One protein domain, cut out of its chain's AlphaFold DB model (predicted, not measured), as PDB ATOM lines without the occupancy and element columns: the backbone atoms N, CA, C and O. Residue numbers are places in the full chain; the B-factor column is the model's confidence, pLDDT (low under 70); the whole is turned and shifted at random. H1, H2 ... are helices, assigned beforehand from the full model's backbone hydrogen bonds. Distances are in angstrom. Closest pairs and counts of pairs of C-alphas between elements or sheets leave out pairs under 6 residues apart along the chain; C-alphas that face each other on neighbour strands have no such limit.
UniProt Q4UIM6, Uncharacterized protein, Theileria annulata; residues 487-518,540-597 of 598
ATOM      1  N   SER A 487      -0.235  39.602  -4.553       75.94
ATOM      2  CA  SER A 487       0.385  40.686  -3.789       75.94
ATOM      3  C   SER A 487       1.504  41.384  -4.579       75.94
ATOM      4  O   SER A 487       1.624  42.606  -4.539       75.94
ATOM      5  N   GLN A 488       2.310  40.623  -5.328       77.44
ATOM      6  CA  GLN A 488       3.419  41.155  -6.128       77.44
ATOM      7  C   GLN A 488       2.913  41.933  -7.346       77.44
ATOM      8  O   GLN A 488       3.458  42.983  -7.668       77.44
ATOM      9  N   TYR A 489       1.828  41.473  -7.972       79.44
ATOM     10  CA  TYR A 489       1.195  42.173  -9.091       79.44
ATOM     11  C   TYR A 489       0.750  43.596  -8.714       79.44
ATOM     12  O   TYR A 489       1.000  44.543  -9.459       79.44
ATOM     13  N   ILE A 490       0.142  43.767  -7.534       79.12
ATOM     14  CA  ILE A 490      -0.251  45.096  -7.042       79.12
ATOM     15  C   ILE A 490       0.976  45.962  -6.725       79.12
ATOM     16  O   ILE A 490       0.991  47.139  -7.085       79.12
ATOM     17  N   LEU A 491       2.022  45.388  -6.119       75.88
ATOM     18  CA  LEU A 491       3.273  46.105  -5.831       75.88
ATOM     19  C   LEU A 491       4.007  46.568  -7.096       75.88
ATOM     20  O   LEU A 491       4.641  47.622  -7.086       75.88
ATOM     21  N   ASP A 492       3.937  45.802  -8.181       75.00
ATOM     22  CA  ASP A 492       4.576  46.165  -9.447       75.00
ATOM     23  C   ASP A 492       3.791  47.211 -10.235       75.00
ATOM     24  O   ASP A 492       4.400  48.008 -10.947       75.00
ATOM     25  N   LYS A 493       2.466  47.261 -10.057       76.81
ATOM     26  CA  LYS A 493       1.610  48.300 -10.641       76.81
ATOM     27  C   LYS A 493       1.723  49.641  -9.904       76.81
ATOM     28  O   LYS A 493       1.422  50.672 -10.491       76.81
ATOM     29  N   TYR A 494       2.142  49.641  -8.642       76.56
ATOM     30  CA  TYR A 494       2.173  50.837  -7.807       76.56
ATOM     31  C   TYR A 494       3.330  51.791  -8.150       76.56
ATOM     32  O   TYR A 494       4.500  51.412  -8.060       76.56
ATOM     33  N   ASP A 495       3.007  53.046  -8.473       72.50
ATOM     34  CA  ASP A 495       3.964  54.079  -8.911       72.50
ATOM     35  C   ASP A 495       4.031  55.308  -7.982       72.50
ATOM     36  O   ASP A 495       4.600  56.326  -8.356       72.50
ATOM     37  N   LEU A 496       3.509  55.178  -6.752       70.31
ATOM     38  CA  LEU A 496       3.341  56.218  -5.718       70.31
ATOM     39  C   LEU A 496       2.127  57.136  -5.908       70.31
ATOM     40  O   LEU A 496       1.529  57.505  -4.887       70.31
ATOM     41  N   ASP A 497       1.748  57.439  -7.148       70.50
ATOM     42  CA  ASP A 497       0.708  58.419  -7.492       70.50
ATOM     43  C   ASP A 497      -0.640  57.771  -7.848       70.50
ATOM     44  O   ASP A 497      -1.680  58.435  -7.833       70.50
ATOM     45  N   ASN A 498      -0.647  56.460  -8.084       78.94
ATOM     46  CA  ASN A 498      -1.817  55.672  -8.473       78.94
ATOM     47  C   ASN A 498      -2.457  54.855  -7.330       78.94
ATOM     48  O   ASN A 498      -3.092  53.824  -7.559       78.94
ATOM     49  N   ALA A 499      -2.320  55.306  -6.076       79.50
ATOM     50  CA  ALA A 499      -2.764  54.555  -4.894       79.50
ATOM     51  C   ALA A 499      -4.255  54.156  -4.920       79.50
ATOM     52  O   ALA A 499      -4.590  53.050  -4.500       79.50
ATOM     53  N   LYS A 500      -5.130  55.026  -5.440       81.56
ATOM     54  CA  LYS A 500      -6.575  54.771  -5.548       81.56
ATOM     55  C   LYS A 500      -6.891  53.685  -6.582       81.56
ATOM     56  O   LYS A 500      -7.584  52.727  -6.264       81.56
ATOM     57  N   ASP A 501      -6.272  53.758  -7.758       79.88
ATOM     58  CA  ASP A 501      -6.436  52.755  -8.816       79.88
ATOM     59  C   ASP A 501      -5.870  51.387  -8.394       79.88
ATOM     60  O   ASP A 501      -6.433  50.332  -8.713       79.88
ATOM     61  N   CYS A 502      -4.761  51.383  -7.647       81.31
ATOM     62  CA  CYS A 502      -4.195  50.177  -7.044       81.31
ATOM     63  C   CYS A 502      -5.114  49.579  -5.972       81.31
ATOM     64  O   CYS A 502      -5.254  48.355  -5.935       81.31
ATOM     65  N   LEU A 503      -5.761  50.407  -5.142       84.38
ATOM     66  CA  LEU A 503      -6.728  49.961  -4.136       84.38
ATOM     67  C   LEU A 503      -7.953  49.313  -4.792       84.38
ATOM     68  O   LEU A 503      -8.324  48.197  -4.427       84.38
ATOM     69  N   ASP A 504      -8.524  49.957  -5.809       82.62
ATOM     70  CA  ASP A 504      -9.674  49.431  -6.554       82.62
ATOM     71  C   ASP A 504      -9.323  48.107  -7.251       82.62
ATOM     72  O   ASP A 504     -10.078  47.132  -7.185       82.62
ATOM     73  N   THR A 505      -8.127  48.028  -7.847       81.12
ATOM     74  CA  THR A 505      -7.619  46.791  -8.460       81.12
ATOM     75  C   THR A 505      -7.442  45.683  -7.410       81.12
ATOM     76  O   THR A 505      -7.844  44.543  -7.648       81.12
ATOM     77  N   ALA A 506      -6.864  45.989  -6.244       82.88
ATOM     78  CA  ALA A 506      -6.618  45.013  -5.180       82.88
ATOM     79  C   ALA A 506      -7.925  44.487  -4.560       82.88
ATOM     80  O   ALA A 506      -8.071  43.276  -4.387       82.88
ATOM     81  N   ASN A 507      -8.898  45.366  -4.311       83.88
ATOM     82  CA  ASN A 507     -10.231  44.995  -3.826       83.88
ATOM     83  C   ASN A 507     -10.983  44.120  -4.832       83.88
ATOM     84  O   ASN A 507     -11.585  43.109  -4.461       83.88
ATOM     85  N   HIS A 508     -10.890  44.452  -6.122       82.44
ATOM     86  CA  HIS A 508     -11.454  43.624  -7.180       82.44
ATOM     87  C   HIS A 508     -10.819  42.221  -7.196       82.44
ATOM     88  O   HIS A 508     -11.548  41.227  -7.202       82.44
ATOM     89  N   LEU A 509      -9.486  42.110  -7.114       80.50
ATOM     90  CA  LEU A 509      -8.792  40.815  -7.037       80.50
ATOM     91  C   LEU A 509      -9.199  40.008  -5.798       80.50
ATOM     92  O   LEU A 509      -9.525  38.827  -5.925       80.50
ATOM     93  N   LEU A 510      -9.244  40.635  -4.617       83.25
ATOM     94  CA  LEU A 510      -9.651  39.969  -3.379       83.25
ATOM     95  C   LEU A 510     -11.086  39.430  -3.487       83.25
ATOM     96  O   LEU A 510     -11.339  38.277  -3.135       83.25
ATOM     97  N   SER A 511     -12.017  40.209  -4.046       81.38
ATOM     98  CA  SER A 511     -13.408  39.777  -4.241       81.38
ATOM     99  C   SER A 511     -13.538  38.573  -5.182       81.38
ATOM    100  O   SER A 511     -14.376  37.699  -4.964       81.38
ATOM    101  N   GLN A 512     -12.689  38.488  -6.210       78.50
ATOM    102  CA  GLN A 512     -12.704  37.369  -7.148       78.50
ATOM    103  C   GLN A 512     -12.145  36.093  -6.526       78.50
ATOM    104  O   GLN A 512     -12.697  35.026  -6.774       78.50
ATOM    105  N   VAL A 513     -11.104  36.206  -5.698       74.75
ATOM    106  CA  VAL A 513     -10.467  35.068  -5.018       74.75
ATOM    107  C   VAL A 513     -11.359  34.515  -3.903       74.75
ATOM    108  O   VAL A 513     -11.521  33.305  -3.788       74.75
ATOM    109  N   THR A 514     -12.012  35.388  -3.132       72.75
ATOM    110  CA  THR A 514     -12.881  34.984  -2.004       72.75
ATOM    111  C   THR A 514     -14.181  34.302  -2.469       72.75
ATOM    112  O   THR A 514     -14.815  33.586  -1.705       72.75
ATOM    113  N   ASN A 515     -14.574  34.482  -3.736       64.81
ATOM    114  CA  ASN A 515     -15.761  33.859  -4.334       64.81
ATOM    115  C   ASN A 515     -15.484  32.504  -5.029       64.81
ATOM    116  O   ASN A 515     -16.414  31.908  -5.579       64.81
ATOM    117  N   VAL A 516     -14.237  32.009  -5.046       58.47
ATOM    118  CA  VAL A 516     -13.870  30.770  -5.768       58.47
ATOM    119  C   VAL A 516     -14.388  29.496  -5.092       58.47
ATOM    120  O   VAL A 516     -14.684  28.535  -5.801       58.47
ATOM    121  N   ASP A 517     -14.629  29.505  -3.778       50.56
ATOM    122  CA  ASP A 517     -15.182  28.347  -3.050       50.56
ATOM    123  C   ASP A 517     -16.590  27.922  -3.534       50.56
ATOM    124  O   ASP A 517     -17.040  26.816  -3.238       50.56
ATOM    125  N   ASN A 518     -17.266  28.745  -4.349       47.75
ATOM    126  CA  ASN A 518     -18.601  28.473  -4.898       47.75
ATOM    127  C   ASN A 518     -18.619  27.976  -6.363       47.75
ATOM    128  O   ASN A 518     -19.693  27.890  -6.959       47.75
ATOM    129  N   LEU A 540      -6.900  40.325 -16.728       53.88
ATOM    130  CA  LEU A 540      -6.235  39.203 -16.075       53.88
ATOM    131  C   LEU A 540      -7.294  38.112 -15.852       53.88
ATOM    132  O   LEU A 540      -8.289  38.361 -15.171       53.88
ATOM    133  N   ASP A 541      -7.103  36.915 -16.412       62.56
ATOM    134  CA  ASP A 541      -7.956  35.768 -16.087       62.56
ATOM    135  C   ASP A 541      -7.538  35.210 -14.721       62.56
ATOM    136  O   ASP A 541      -6.824  34.213 -14.602       62.56
ATOM    137  N   VAL A 542      -7.977  35.903 -13.672       59.75
ATOM    138  CA  VAL A 542      -7.716  35.584 -12.263       59.75
ATOM    139  C   VAL A 542      -8.157  34.152 -11.925       59.75
ATOM    140  O   VAL A 542      -7.526  33.496 -11.101       59.75
ATOM    141  N   LYS A 543      -9.170  33.602 -12.614       61.66
ATOM    142  CA  LYS A 543      -9.617  32.215 -12.401       61.66
ATOM    143  C   LYS A 543      -8.594  31.189 -12.889       61.66
ATOM    144  O   LYS A 543      -8.416  30.162 -12.235       61.66
ATOM    145  N   SER A 544      -7.914  31.449 -14.005       60.97
ATOM    146  CA  SER A 544      -6.827  30.583 -14.490       60.97
ATOM    147  C   SER A 544      -5.589  30.620 -13.583       60.97
ATOM    148  O   SER A 544      -4.927  29.601 -13.404       60.97
ATOM    149  N   LEU A 545      -5.336  31.773 -12.959       57.97
ATOM    150  CA  LEU A 545      -4.232  32.027 -12.032       57.97
ATOM    151  C   LEU A 545      -4.395  31.272 -10.710       57.97
ATOM    152  O   LEU A 545      -3.463  30.620 -10.245       57.97
ATOM    153  N   ILE A 546      -5.603  31.304 -10.148       62.75
ATOM    154  CA  ILE A 546      -5.931  30.637  -8.881       62.75
ATOM    155  C   ILE A 546      -5.851  29.109  -9.011       62.75
ATOM    156  O   ILE A 546      -5.418  28.437  -8.081       62.75
ATOM    157  N   ARG A 547      -6.211  28.541 -10.174       61.25
ATOM    158  CA  ARG A 547      -6.252  27.079 -10.394       61.25
ATOM    159  C   ARG A 547      -4.906  26.363 -10.265       61.25
ATOM    160  O   ARG A 547      -4.907  25.137 -10.181       61.25
ATOM    161  N   GLY A 548      -3.784  27.078 -10.296       59.09
ATOM    162  CA  GLY A 548      -2.459  26.465 -10.220       59.09
ATOM    163  C   GLY A 548      -1.656  26.780  -8.953       59.09
ATOM    164  O   GLY A 548      -0.542  26.276  -8.820       59.09
ATOM    165  N   MET A 549      -2.202  27.564  -8.019       66.69
ATOM    166  CA  MET A 549      -1.596  27.767  -6.700       66.69
ATOM    167  C   MET A 549      -2.076  26.675  -5.740       66.69
ATOM    168  O   MET A 549      -3.260  26.342  -5.722       66.69
ATOM    169  N   ASP A 550      -1.186  26.123  -4.913       74.31
ATOM    170  CA  ASP A 550      -1.640  25.300  -3.790       74.31
ATOM    171  C   ASP A 550      -2.365  26.168  -2.739       74.31
ATOM    172  O   ASP A 550      -2.091  27.363  -2.585       74.31
ATOM    173  N   ASN A 551      -3.306  25.567  -2.003       71.62
ATOM    174  CA  ASN A 551      -4.152  26.292  -1.046       71.62
ATOM    175  C   ASN A 551      -3.348  26.993   0.064       71.62
ATOM    176  O   ASN A 551      -3.797  28.005   0.597       71.62
ATOM    177  N   GLN A 552      -2.167  26.482   0.434       73.69
ATOM    178  CA  GLN A 552      -1.329  27.107   1.464       73.69
ATOM    179  C   GLN A 552      -0.684  28.398   0.949       73.69
ATOM    180  O   GLN A 552      -0.707  29.423   1.634       73.69
ATOM    181  N   THR A 553      -0.162  28.365  -0.273       72.94
ATOM    182  CA  THR A 553       0.458  29.500  -0.957       72.94
ATOM    183  C   THR A 553      -0.582  30.564  -1.288       72.94
ATOM    184  O   THR A 553      -0.330  31.742  -1.047       72.94
ATOM    185  N   LEU A 554      -1.769  30.160  -1.754       77.62
ATOM    186  CA  LEU A 554      -2.883  31.070  -2.024       77.62
ATOM    187  C   LEU A 554      -3.356  31.781  -0.748       77.62
ATOM    188  O   LEU A 554      -3.453  33.004  -0.738       77.62
ATOM    189  N   ASN A 555      -3.572  31.050   0.350       77.38
ATOM    190  CA  ASN A 555      -3.990  31.648   1.623       77.38
ATOM    191  C   ASN A 555      -2.946  32.627   2.175       77.38
ATOM    192  O   ASN A 555      -3.294  33.708   2.648       77.38
ATOM    193  N   HIS A 556      -1.661  32.283   2.078       80.12
ATOM    194  CA  HIS A 556      -0.581  33.178   2.488       80.12
ATOM    195  C   HIS A 556      -0.517  34.454   1.631       80.12
ATOM    196  O   HIS A 556      -0.220  35.535   2.143       80.12
ATOM    197  N   ASP A 557      -0.805  34.348   0.334       79.19
ATOM    198  CA  ASP A 557      -0.797  35.483  -0.587       79.19
ATOM    199  C   ASP A 557      -2.044  36.376  -0.447       79.19
ATOM    200  O   ASP A 557      -1.943  37.598  -0.558       79.19
ATOM    201  N   ILE A 558      -3.198  35.794  -0.100       82.31
ATOM    202  CA  ILE A 558      -4.421  36.524   0.272       82.31
ATOM    203  C   ILE A 558      -4.184  37.382   1.518       82.31
ATOM    204  O   ILE A 558      -4.574  38.548   1.534       82.31
ATOM    205  N   GLU A 559      -3.530  36.849   2.554       81.44
ATOM    206  CA  GLU A 559      -3.209  37.628   3.761       81.44
ATOM    207  C   GLU A 559      -2.266  38.800   3.447       81.44
ATOM    208  O   GLU A 559      -2.472  39.922   3.913       81.44
ATOM    209  N   LYS A 560      -1.287  38.595   2.559       82.75
ATOM    210  CA  LYS A 560      -0.441  39.688   2.054       82.75
ATOM    211  C   LYS A 560      -1.231  40.724   1.266       82.75
ATOM    212  O   LYS A 560      -0.987  41.918   1.426       82.75
ATOM    213  N   LEU A 561      -2.182  40.291   0.443       82.94
ATOM    214  CA  LEU A 561      -3.053  41.185  -0.315       82.94
ATOM    215  C   LEU A 561      -3.959  42.016   0.609       82.94
ATOM    216  O   LEU A 561      -4.079  43.219   0.397       82.94
ATOM    217  N   LYS A 562      -4.526  41.423   1.669       84.25
ATOM    218  CA  LYS A 562      -5.298  42.152   2.696       84.25
ATOM    219  C   LYS A 562      -4.451  43.210   3.406       84.25
ATOM    220  O   LYS A 562      -4.909  44.335   3.587       84.25
ATOM    221  N   ASN A 563      -3.203  42.880   3.745       83.62
ATOM    222  CA  ASN A 563      -2.271  43.841   4.341       83.62
ATOM    223  C   ASN A 563      -1.956  45.005   3.386       83.62
ATOM    224  O   ASN A 563      -1.930  46.157   3.815       83.62
ATOM    225  N   ILE A 564      -1.768  44.727   2.090       80.06
ATOM    226  CA  ILE A 564      -1.588  45.769   1.065       80.06
ATOM    227  C   ILE A 564      -2.835  46.658   0.965       80.06
ATOM    228  O   ILE A 564      -2.695  47.879   0.938       80.06
ATOM    229  N   ILE A 565      -4.038  46.073   0.948       85.25
ATOM    230  CA  ILE A 565      -5.311  46.811   0.891       85.25
ATOM    231  C   ILE A 565      -5.439  47.762   2.082       85.25
ATOM    232  O   ILE A 565      -5.609  48.958   1.868       85.25
ATOM    233  N   SER A 566      -5.246  47.279   3.313       85.06
ATOM    234  CA  SER A 566      -5.332  48.117   4.519       85.06
ATOM    235  C   SER A 566      -4.376  49.319   4.472       85.06
ATOM    236  O   SER A 566      -4.735  50.423   4.877       85.06
ATOM    237  N   LYS A 567      -3.167  49.143   3.921       80.38
ATOM    238  CA  LYS A 567      -2.190  50.234   3.776       80.38
ATOM    239  C   LYS A 567      -2.495  51.188   2.628       80.38
ATOM    240  O   LYS A 567      -2.238  52.387   2.746       80.38
ATOM    241  N   LEU A 568      -3.057  50.692   1.532       79.94
ATOM    242  CA  LEU A 568      -3.559  51.548   0.461       79.94
ATOM    243  C   LEU A 568      -4.769  52.367   0.931       79.94
ATOM    244  O   LEU A 568      -4.842  53.542   0.589       79.94
ATOM    245  N   GLU A 569      -5.649  51.812   1.767       85.56
ATOM    246  CA  GLU A 569      -6.757  52.541   2.403       85.56
ATOM    247  C   GLU A 569      -6.254  53.669   3.313       85.56
ATOM    248  O   GLU A 569      -6.696  54.807   3.155       85.56
ATOM    249  N   GLU A 570      -5.284  53.395   4.198       81.56
ATOM    250  CA  GLU A 570      -4.629  54.428   5.022       81.56
ATOM    251  C   GLU A 570      -4.047  55.553   4.145       81.56
ATOM    252  O   GLU A 570      -4.223  56.738   4.435       81.56
ATOM    253  N   LYS A 571      -3.384  55.203   3.032       73.81
ATOM    254  CA  LYS A 571      -2.788  56.193   2.123       73.81
ATOM    255  C   LYS A 571      -3.838  56.995   1.352       73.81
ATOM    256  O   LYS A 571      -3.669  58.203   1.209       73.81
ATOM    257  N   VAL A 572      -4.898  56.363   0.851       81.81
ATOM    258  CA  VAL A 572      -5.988  57.066   0.158       81.81
ATOM    259  C   VAL A 572      -6.681  58.036   1.117       81.81
ATOM    260  O   VAL A 572      -6.893  59.184   0.744       81.81
ATOM    261  N   GLN A 573      -6.906  57.644   2.376       80.56
ATOM    262  CA  GLN A 573      -7.437  58.546   3.405       80.56
ATOM    263  C   GLN A 573      -6.510  59.743   3.669       80.56
ATOM    264  O   GLN A 573      -6.982  60.875   3.753       80.56
ATOM    265  N   LEU A 574      -5.193  59.531   3.753       73.94
ATOM    266  CA  LEU A 574      -4.228  60.625   3.919       73.94
ATOM    267  C   LEU A 574      -4.202  61.574   2.712       73.94
ATOM    268  O   LEU A 574      -4.125  62.787   2.903       73.94
ATOM    269  N   ILE A 575      -4.306  61.046   1.487       73.50
ATOM    270  CA  ILE A 575      -4.402  61.850   0.256       73.50
ATOM    271  C   ILE A 575      -5.704  62.661   0.240       73.50
ATOM    272  O   ILE A 575      -5.678  63.838  -0.119       73.50
ATOM    273  N   ASP A 576      -6.822  62.065   0.657       77.06
ATOM    274  CA  ASP A 576      -8.123  62.740   0.712       77.06
ATOM    275  C   ASP A 576      -8.154  63.854   1.781       77.06
ATOM    276  O   ASP A 576      -8.821  64.871   1.586       77.06
ATOM    277  N   VAL A 577      -7.408  63.709   2.886       75.12
ATOM    278  CA  VAL A 577      -7.352  64.694   3.988       75.12
ATOM    279  C   VAL A 577      -6.311  65.800   3.756       75.12
ATOM    280  O   VAL A 577      -6.570  66.958   4.088       75.12
ATOM    281  N   HIS A 578      -5.138  65.473   3.209       68.19
ATOM    282  CA  HIS A 578      -3.992  66.393   3.127       68.19
ATOM    283  C   HIS A 578      -3.614  66.814   1.698       68.19
ATOM    284  O   HIS A 578      -2.730  67.653   1.520       68.19
ATOM    285  N   GLY A 579      -4.288  66.286   0.673       63.09
ATOM    286  CA  GLY A 579      -3.955  66.546  -0.726       63.09
ATOM    287  C   GLY A 579      -2.642  65.883  -1.162       63.09
ATOM    288  O   GLY A 579      -2.036  65.092  -0.444       63.09
ATOM    289  N   LYS A 580      -2.185  66.198  -2.381       62.25
ATOM    290  CA  LYS A 580      -0.966  65.627  -2.988       62.25
ATOM    291  C   LYS A 580       0.324  66.332  -2.526       62.25
ATOM    292  O   LYS A 580       1.189  66.613  -3.351       62.25
ATOM    293  N   ASP A 581       0.437  66.684  -1.245       55.06
ATOM    294  CA  ASP A 581       1.645  67.332  -0.719       55.06
ATOM    295  C   ASP A 581       2.788  66.299  -0.562       55.06
ATOM    296  O   ASP A 581       2.645  65.343   0.211       55.06
ATOM    297  N   PRO A 582       3.935  66.458  -1.255       50.53
ATOM    298  CA  PRO A 582       5.058  65.516  -1.195       50.53
ATOM    299  C   PRO A 582       5.649  65.335   0.209       50.53
ATOM    300  O   PRO A 582       6.296  64.322   0.472       50.53
ATOM    301  N   HIS A 583       5.442  66.294   1.116       50.53
ATOM    302  CA  HIS A 583       5.931  66.216   2.495       50.53
ATOM    303  C   HIS A 583       5.031  65.390   3.427       50.53
ATOM    304  O   HIS A 583       5.454  65.059   4.535       50.53
ATOM    305  N   VAL A 584       3.828  65.016   2.978       53.41
ATOM    306  CA  VAL A 584       2.868  64.178   3.721       53.41
ATOM    307  C   VAL A 584       2.772  62.760   3.130       53.41
ATOM    308  O   VAL A 584       2.318  61.831   3.797       53.41
ATOM    309  N   VAL A 585       3.272  62.536   1.911       49.81
ATOM    310  CA  VAL A 585       3.216  61.236   1.225       49.81
ATOM    311  C   VAL A 585       4.557  60.508   1.329       49.81
ATOM    312  O   VAL A 585       5.395  60.559   0.434       49.81
ATOM    313  N   GLY A 586       4.761  59.786   2.427       49.50
ATOM    314  CA  GLY A 586       5.940  58.945   2.618       49.50
ATOM    315  C   GLY A 586       5.586  57.471   2.735       49.50
ATOM    316  O   GLY A 586       5.404  57.014   3.850       49.50
ATOM    317  N   TYR A 587       5.559  56.741   1.614       55.09
ATOM    318  CA  TYR A 587       6.114  55.381   1.554       55.09
ATOM    319  C   TYR A 587       6.675  55.119   0.155       55.09
ATOM    320  O   TYR A 587       5.919  55.068  -0.813       55.09
ATOM    321  N   SER A 588       7.990  54.945   0.028       59.59
ATOM    322  CA  SER A 588       8.602  54.418  -1.194       59.59
ATOM    323  C   SER A 588       8.156  52.968  -1.431       59.59
ATOM    324  O   SER A 588       7.808  52.253  -0.488       59.59
ATOM    325  N   LYS A 589       8.233  52.480  -2.679       57.31
ATOM    326  CA  LYS A 589       8.022  51.054  -3.010       57.31
ATOM    327  C   LYS A 589       8.845  50.129  -2.094       57.31
ATOM    328  O   LYS A 589       8.340  49.122  -1.612       57.31
ATOM    329  N   SER A 590      10.065  50.545  -1.745       59.09
ATOM    330  CA  SER A 590      10.931  49.841  -0.792       59.09
ATOM    331  C   SER A 590      10.412  49.833   0.654       59.09
ATOM    332  O   SER A 590      10.668  48.870   1.374       59.09
ATOM    333  N   GLN A 591       9.668  50.851   1.096       61.88
ATOM    334  CA  GLN A 591       9.053  50.875   2.427       61.88
ATOM    335  C   GLN A 591       7.846  49.930   2.503       61.88
ATOM    336  O   GLN A 591       7.773  49.143   3.447       61.88
ATOM    337  N   LEU A 592       6.994  49.909   1.470       58.62
ATOM    338  CA  LEU A 592       5.926  48.909   1.310       58.62
ATOM    339  C   LEU A 592       6.489  47.478   1.295       58.62
ATOM    340  O   LEU A 592       6.028  46.621   2.044       58.62
ATOM    341  N   GLU A 593       7.545  47.228   0.518       60.25
ATOM    342  CA  GLU A 593       8.212  45.921   0.459       60.25
ATOM    343  C   GLU A 593       8.877  45.514   1.787       60.25
ATOM    344  O   GLU A 593       8.896  44.328   2.124       60.25
ATOM    345  N   SER A 594       9.425  46.469   2.549       60.34
ATOM    346  CA  SER A 594      10.062  46.201   3.849       60.34
ATOM    347  C   SER A 594       9.056  45.864   4.952       60.34
ATOM    348  O   SER A 594       9.329  45.001   5.781       60.34
ATOM    349  N   MET A 595       7.875  46.485   4.927       52.28
ATOM    350  CA  MET A 595       6.816  46.270   5.917       52.28
ATOM    351  C   MET A 595       6.036  44.968   5.688       52.28
ATOM    352  O   MET A 595       5.511  44.412   6.642       52.28
ATOM    353  N   ILE A 596       6.007  44.450   4.453       53.91
ATOM    354  CA  ILE A 596       5.390  43.155   4.088       53.91
ATOM    355  C   ILE A 596       6.330  41.959   4.381       53.91
ATOM    356  O   ILE A 596       5.917  40.799   4.317       53.91
ATOM    357  N   LYS A 597       7.614  42.223   4.672       46.12
ATOM    358  CA  LYS A 597       8.627  41.210   5.035       46.12
ATOM    359  C   LYS A 597       8.785  40.988   6.551       46.12
ATOM    360  O   LYS A 597       9.561  40.108   6.919       46.12
TER     361      LYS A 597
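This is residues 487 to 518 and 540 to 597 of the 598 residues of an uncharacterized protein of Theileria annulata (UniProt Q4UIM6). One long helix, H4, makes the length of the model; H2 packs along it, running the opposite way, and short H1 folds back over H2 and reaches H4, which gives a three-helix core. Little H3 packs on H2 near the end of H2, and H5, at the end of a link that folds back from H4, lies loosely by H1 and H4. The printed part has 90 residues with five named helices in the order H1 to H5, no named strand, and the class all helix. It is only just compact, close to loose, with a radius of gyration of the C-alphas of 14.2 A, and elongated, spanning 43 by 24 by 18 A.

H4, residues 551 to 578, is 40.3 A long, from C-alpha 551 at (-4.152, 26.292, -1.046) to C-alpha 578 at (-3.992, 66.393, 3.127). H2, residues 499 to 514, measures 22.2 A. H1, residues 487 to 493, measures 10.3 A and begins at (0.385, 40.686, -3.789). H3, residues 542 to 546, measures 6.3 A, and H5, residues 589 to 595, 10.2 A.

H4 and H2 touch at a shallow tilt of 30 degrees, opposite ways; their closest C-alphas, Leu 568 and Leu 503, are 5.8 A apart. H1 touches residues 557 to 564 of H4 at a steep tilt of 44 degrees, closest at the C-alphas of Ser 487 and Leu 561, 4.9 A. H1 and H2 form a helical hairpin, closest at C-alphas 490 and 502, 6.4 A. H2 touches H3, closest at C-alphas 512 and 542, 7.4 A. H5 is near H4 and close to but not clearly touching H1. In the five helices every O i to N i+4 pair is within hydrogen-bond range.

The C-alphas of Asn 518 and His 583, the two farthest apart, are 45.6 A apart. Residues 519 to 539 are not printed, and C-alphas 518 and 540 are 19.8 A apart across this cut. Of the links printed whole, none is long. The pLDDT is under 70 at residues 515 to 518, 540 to 549 and 578 to 597.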